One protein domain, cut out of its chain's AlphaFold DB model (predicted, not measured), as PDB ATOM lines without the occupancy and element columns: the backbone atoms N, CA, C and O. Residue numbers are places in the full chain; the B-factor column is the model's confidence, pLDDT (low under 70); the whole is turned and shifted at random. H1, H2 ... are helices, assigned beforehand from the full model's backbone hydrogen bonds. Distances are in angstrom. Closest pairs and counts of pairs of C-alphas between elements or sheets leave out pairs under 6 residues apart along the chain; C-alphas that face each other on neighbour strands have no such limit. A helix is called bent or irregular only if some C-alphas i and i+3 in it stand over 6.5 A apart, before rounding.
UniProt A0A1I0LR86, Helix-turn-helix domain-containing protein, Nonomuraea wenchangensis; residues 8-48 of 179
ATOM      1  N   ASP A   8     -42.821 -13.983  16.123       86.94
ATOM      2  CA  ASP A   8     -42.902 -14.847  14.936       86.94
ATOM      3  C   ASP A   8     -41.568 -15.543  14.610       86.94
ATOM      4  O   ASP A   8     -41.541 -16.723  14.256       86.94
ATOM      5  N   TYR A   9     -40.446 -14.835  14.776       86.62
ATOM      6  CA  TYR A   9     -39.123 -15.410  14.552       86.62
ATOM      7  C   TYR A   9     -38.828 -16.547  15.536       86.62
ATOM      8  O   TYR A   9     -38.393 -17.621  15.121       86.62
ATOM      9  N   VAL A  10     -39.095 -16.329  16.831       85.12
ATOM     10  CA  VAL A  10     -38.873 -17.341  17.879       85.12
ATOM     11  C   VAL A  10     -39.768 -18.563  17.654       85.12
ATOM     12  O   VAL A  10     -39.271 -19.683  17.677       85.12
ATOM     13  N   VAL A  11     -41.047 -18.363  17.323       89.12
ATOM     14  CA  VAL A  11     -41.992 -19.464  17.049       89.12
ATOM     15  C   VAL A  11     -41.531 -20.325  15.871       89.12
ATOM     16  O   VAL A  11     -41.563 -21.554  15.944       89.12
ATOM     17  N   ARG A  12     -41.059 -19.714  14.778       88.81
ATOM     18  CA  ARG A  12     -40.534 -20.479  13.636       88.81
ATOM     19  C   ARG A  12     -39.261 -21.246  13.982       88.81
ATOM     20  O   ARG A  12     -39.081 -22.356  13.477       88.81
ATOM     21  N   LEU A  13     -38.400 -20.674  14.825       88.69
ATOM     22  CA  LEU A  13     -37.194 -21.340  15.312       88.69
ATOM     23  C   LEU A  13     -37.548 -22.589  16.135       88.69
ATOM     24  O   LEU A  13     -37.008 -23.659  15.866       88.69
ATOM     25  N   GLU A  14     -38.498 -22.480  17.067       87.00
ATOM     26  CA  GLU A  14     -38.969 -23.601  17.900       87.00
ATOM     27  C   GLU A  14     -39.618 -24.721  17.076       87.00
ATOM     28  O   GLU A  14     -39.451 -25.900  17.380       87.00
ATOM     29  N   GLN A  15     -40.318 -24.368  15.995       91.81
ATOM     30  CA  GLN A  15     -40.937 -25.336  15.086       91.81
ATOM     31  C   GLN A  15     -39.955 -25.967  14.084       91.81
ATOM     32  O   GLN A  15     -40.376 -26.777  13.256       91.81
ATOM     33  N   GLY A  16     -38.675 -25.572  14.086       85.38
ATOM     34  CA  GLY A  16     -37.692 -26.029  13.096       85.38
ATOM     35  C   GLY A  16     -37.984 -25.558  11.664       85.38
ATOM     36  O   GLY A  16     -37.483 -26.139  10.706       85.38
ATOM     37  N   ARG A  17     -38.813 -24.518  11.504       85.88
ATOM     38  CA  ARG A  17     -39.238 -23.942  10.212       85.88
ATOM     39  C   ARG A  17     -38.603 -22.576   9.934       85.88
ATOM     40  O   ARG A  17     -38.901 -21.942   8.923       85.88
ATOM     41  N   GLY A  18     -37.788 -22.084  10.863       81.50
ATOM     42  CA  GLY A  18     -37.108 -20.797  10.785       81.50
ATOM     43  C   GLY A  18     -35.780 -20.854  10.023       81.50
ATOM     44  O   GLY A  18     -35.216 -21.930   9.825       81.50
ATOM     45  N   PRO A  19     -35.251 -19.689   9.606       81.31
ATOM     46  CA  PRO A  19     -33.904 -19.603   9.050       81.31
ATOM     47  C   PRO A  19     -32.861 -20.018  10.097       81.31
ATOM     48  O   PRO A  19     -33.065 -19.819  11.296       81.31
ATOM     49  N   ARG A  20     -31.711 -20.540   9.645       86.56
ATOM     50  CA  ARG A  20     -30.576 -20.826  10.535       86.56
ATOM     51  C   ARG A  20     -30.180 -19.531  11.269       86.56
ATOM     52  O   ARG A  20     -29.859 -18.549  10.593       86.56
ATOM     53  N   PRO A  21     -30.225 -19.488  12.613       90.50
ATOM     54  CA  PRO A  21     -29.936 -18.268  13.358       90.50
ATOM     55  C   PRO A  21     -28.467 -17.893  13.187       90.50
ATOM     56  O   PRO A  21     -27.615 -18.774  13.157       90.50
ATOM     57  N   SER A  22     -28.158 -16.597  13.092       90.88
ATOM     58  CA  SER A  22     -26.763 -16.141  13.091       90.88
ATOM     59  C   SER A  22     -26.118 -16.357  14.463       90.88
ATOM     60  O   SER A  22     -26.809 -16.446  15.480       90.88
ATOM     61  N   SER A  23     -24.785 -16.366  14.531       89.19
ATOM     62  CA  SER A  23     -24.060 -16.470  15.808       89.19
ATOM     63  C   SER A  23     -24.438 -15.361  16.802       89.19
ATOM     64  O   SER A  23     -24.498 -15.600  18.006       89.19
ATOM     65  N   GLN A  24     -24.765 -14.162  16.308       86.56
ATOM     66  CA  GLN A  24     -25.236 -13.041  17.125       86.56
ATOM     67  C   GLN A  24     -26.640 -13.286  17.697       86.56
ATOM     68  O   GLN A  24     -26.887 -12.986  18.865       86.56
ATOM     69  N   VAL A  25     -27.544 -13.871  16.904       91.00
ATOM     70  CA  VAL A  25     -28.882 -14.274  17.367       91.00
ATOM     71  C   VAL A  25     -28.770 -15.366  18.431       91.00
ATOM     72  O   VAL A  25     -29.423 -15.278  19.469       91.00
ATOM     73  N   VAL A  26     -27.889 -16.349  18.226       91.50
ATOM     74  CA  VAL A  26     -27.607 -17.400  19.214       91.50
ATOM     75  C   VAL A  26     -27.063 -16.811  20.522       91.50
ATOM     76  O   VAL A  26     -27.524 -17.186  21.600       91.50
ATOM     77  N   ALA A  27     -26.143 -15.843  20.448       87.06
ATOM     78  CA  ALA A  27     -25.621 -15.147  21.625       87.06
ATOM     79  C   ALA A  27     -26.725 -14.409  22.402       87.06
ATOM     80  O   ALA A  27     -26.816 -14.529  23.624       87.06
ATOM     81  N   ALA A  28     -27.584 -13.675  21.691       88.50
ATOM     82  CA  ALA A  28     -28.670 -12.912  22.294       88.50
ATOM     83  C   ALA A  28     -29.723 -13.828  22.943       88.50
ATOM     84  O   ALA A  28     -30.218 -13.524  24.030       88.50
ATOM     85  N   LEU A  29     -30.020 -14.978  22.326       90.12
ATOM     86  CA  LEU A  29     -30.883 -16.011  22.904       90.12
ATOM     87  C   LEU A  29     -30.273 -16.615  24.172       90.12
ATOM     88  O   LEU A  29     -30.957 -16.684  25.190       90.12
ATOM     89  N   ALA A  30     -28.990 -16.986  24.150       89.38
ATOM     90  CA  ALA A  30     -28.315 -17.528  25.328       89.38
ATOM     91  C   ALA A  30     -28.327 -16.540  26.508       89.38
ATOM     92  O   ALA A  30     -28.563 -16.936  27.650       89.38
ATOM     93  N   GLN A  31     -28.147 -15.245  26.228       85.25
ATOM     94  CA  GLN A  31     -28.229 -14.190  27.236       85.25
ATOM     95  C   GLN A  31     -29.658 -13.996  27.763       85.25
ATOM     96  O   GLN A  31     -29.856 -13.928  28.977       85.25
ATOM     97  N   ALA A  32     -30.658 -13.931  26.876       88.19
ATOM     98  CA  ALA A  32     -32.060 -13.748  27.254       88.19
ATOM     99  C   ALA A  32     -32.602 -14.926  28.081       88.19
ATOM    100  O   ALA A  32     -33.371 -14.717  29.017       88.19
ATOM    101  N   LEU A  33     -32.159 -16.148  27.770       87.12
ATOM    102  CA  LEU A  33     -32.502 -17.372  28.497       87.12
ATOM    103  C   LEU A  33     -31.645 -17.593  29.752       87.12
ATOM    104  O   LEU A  33     -31.890 -18.540  30.494       87.12
ATOM    105  N   ARG A  34     -30.665 -16.714  30.014       83.00
ATOM    106  CA  ARG A  34     -29.726 -16.806  31.144       83.00
ATOM    107  C   ARG A  34     -29.039 -18.173  31.222       83.00
ATOM    108  O   ARG A  34     -28.871 -18.715  32.316       83.00
ATOM    109  N   LEU A  35     -28.668 -18.710  30.060       82.75
ATOM    110  CA  LEU A  35     -27.930 -19.965  29.972       82.75
ATOM    111  C   LEU A  35     -26.579 -19.815  30.673       82.75
ATOM    112  O   LEU A  35     -25.956 -18.749  30.619       82.75
ATOM    113  N   ASP A  36     -26.131 -20.883  31.325       75.44
ATOM    114  CA  ASP A  36     -24.747 -20.956  31.777       75.44
ATOM    115  C   ASP A  36     -23.795 -21.135  30.578       75.44
ATOM    116  O   ASP A  36     -24.227 -21.293  29.432       75.44
ATOM    117  N   ASP A  37     -22.484 -21.047  30.817       75.69
ATOM    118  CA  ASP A  37     -21.490 -21.127  29.740       75.69
ATOM    119  C   ASP A  37     -21.592 -22.437  28.949       75.69
ATOM    120  O   ASP A  37     -21.328 -22.456  27.750       75.69
ATOM    121  N   ASP A  38     -22.020 -23.521  29.588       72.38
ATOM    122  CA  ASP A  38     -22.090 -24.836  28.977       72.38
ATOM    123  C   ASP A  38     -23.333 -25.019  28.104       72.38
ATOM    124  O   ASP A  38     -23.232 -25.549  26.992       72.38
ATOM    125  N   ASP A  39     -24.487 -24.561  28.586       83.75
ATOM    126  CA  ASP A  39     -25.726 -24.534  27.814       83.75
ATOM    127  C   ASP A  39     -25.608 -23.540  26.653       83.75
ATOM    128  O   ASP A  39     -26.023 -23.847  25.532       83.75
ATOM    129  N   ARG A  40     -24.945 -22.393  26.864       86.50
ATOM    130  CA  ARG A  40     -24.564 -21.484  25.775       86.50
ATOM    131  C   ARG A  40     -23.722 -22.230  24.745       86.50
ATOM    132  O   ARG A  40     -24.062 -22.226  23.564       86.50
ATOM    133  N   ASP A  41     -22.647 -22.887  25.169       85.94
ATOM    134  CA  ASP A  41     -21.738 -23.586  24.264       85.94
ATOM    135  C   ASP A  41     -22.428 -24.739  23.516       85.94
ATOM    136  O   ASP A  41     -22.154 -24.980  22.337       85.94
ATOM    137  N   LEU A  42     -23.365 -25.439  24.161       86.19
ATOM    138  CA  LEU A  42     -24.199 -26.442  23.509       86.19
ATOM    139  C   LEU A  42     -25.077 -25.821  22.418       86.19
ATOM    140  O   LEU A  42     -25.078 -26.333  21.301       86.19
ATOM    141  N   VAL A  43     -25.777 -24.718  22.699       90.00
ATOM    142  CA  VAL A  43     -26.633 -24.049  21.706       90.00
ATOM    143  C   VAL A  43     -25.810 -23.527  20.522       90.00
ATOM    144  O   VAL A  43     -26.236 -23.684  19.377       90.00
ATOM    145  N   PHE A  44     -24.607 -22.989  20.756       90.50
ATOM    146  CA  PHE A  44     -23.687 -22.618  19.671       90.50
ATOM    147  C   PHE A  44     -23.345 -23.821  18.785       90.50
ATOM    148  O   PHE A  44     -23.490 -23.731  17.564       90.50
ATOM    149  N   ARG A  45     -22.989 -24.969  19.379       90.25
ATOM    150  CA  ARG A  45     -22.695 -26.198  18.622       90.25
ATOM    151  C   ARG A  45     -23.910 -26.743  17.874       90.25
ATOM    152  O   ARG A  45     -23.765 -27.135  16.720       90.25
ATOM    153  N   LEU A  46     -25.099 -26.733  18.483       90.31
ATOM    154  CA  LEU A  46     -26.347 -27.152  17.829       90.31
ATOM    155  C   LEU A  46     -26.690 -26.260  16.627       90.31
ATOM    156  O   LEU A  46     -27.182 -26.749  15.615       90.31
ATOM    157  N   ALA A  47     -26.365 -24.967  16.702       90.00
ATOM    158  CA  ALA A  47     -26.477 -24.036  15.582       90.00
ATOM    159  C   ALA A  47     -25.310 -24.143  14.569       90.00
ATOM    160  O   ALA A  47     -25.298 -23.442  13.550       90.00
ATOM    161  N   GLY A  48     -24.339 -25.030  14.817       89.81
ATOM    162  CA  GLY A  48     -23.162 -25.279  13.983       89.81
ATOM    163  C   GLY A  48     -22.124 -24.157  14.023       89.81
ATOM    164  O   GLY A  48     -21.501 -23.873  13.000       89.81
TER     165      GLY A  48
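AT A GLANCE: This is residues 8 to 48 of the 179 residues of the protein "Helix-turn-helix domain-containing protein" of Nonomuraea wenchangensis (UniProt A0A1I0LR86). Two helices of equal length, H2 and H3, fold back on each other as a helical hairpin, and a shorter helix, H1, lies off to one side of it with an empty space between. The stretch from residue 15 to residue 22 bridges that space, and H1 packs on neither of the other two helices. The printed part has 41 residues with three named helices, in the order H1, H2, H3 along the chain, and no named strand; the class is all helix. The whole is compact, with a radius of gyration of the C-alphas of 9.9 A, and the C-alphas span 26 by 19 by 16 A along their three main axes.

IN THESE COORDINATES: H2 is residues 23 to 32, from Ser 23 to Ala 32, and measures 14.2 A from first to last C-alpha. Its first C-alpha, that of Ser 23, is at (-24.060, -16.470, 15.808), and its last, that of Ala 32, is at (-32.060, -13.748, 27.254). The N-to-C direction of H2 is (-0.43, 0.04, 0.90), mostly toward higher z. H3 is residues 37 to 46, from Asp 37 to Leu 46, and also measures 14.2 A from first to last C-alpha. Its direction is (-0.20, -0.28, -0.94), mostly toward lower z, and it ends with the C-alpha of Leu 46 at (-26.347, -27.152, 17.829). H2 and H3 have 10 residues each and are the longest helices by residues. H1 is residues 8 to 14, from Asp 8 to Glu 14, with 7 residues and 10.0 A from first to last C-alpha. It begins with the C-alpha of Asp 8 at (-42.902, -14.847, 14.936), and its direction is (0.34, -0.92, 0.20), mostly toward lower y.

HOW THE PARTS SIT: H2 and H3 form a helical hairpin, two helices that follow each other in the chain, touch and run opposite ways. They touch with 8 pairs of C-alphas within 8 A. Their closest C-alphas are those of Ala 30 and Arg 40, 5.5 A apart. Their lines stand at a steep tilt of 39 degrees, and their centres are 10.2 A apart. The link between them, residues 33 to 36, has 4 residues and is tight. H1 and H2 are apart, with no C-alpha of the one within 8 A of the other, although they follow each other in the chain. H1 and H3 are apart by the same measure of 8 A. The link from H1 to H2, residues 15 to 22, has 8 residues and is short, but not tight. In H1, H2 and H3, every pair of O of residue i and N of residue i+4 inside the helix is within hydrogen-bond range. No helix is bent or irregular.

THE WHOLE: The two C-alphas farthest apart are those of Asp 8, the first residue of H1, and Asp 38 in H3, at 27.0 A. The first and last printed C-alphas, those of Asp 8 and Gly 48, are 22.3 A apart. The outline is rounded. The printed part runs from residue 8 to residue 48 of a full chain of 179 residues, and it has no cut. Neither of the two links is long. The mean pLDDT of the printed part is 86.6, and no printed residue is under 70. By element, the mean pLDDT of this predicted model is 89 for H2, 87 for H1 and 85 for H3.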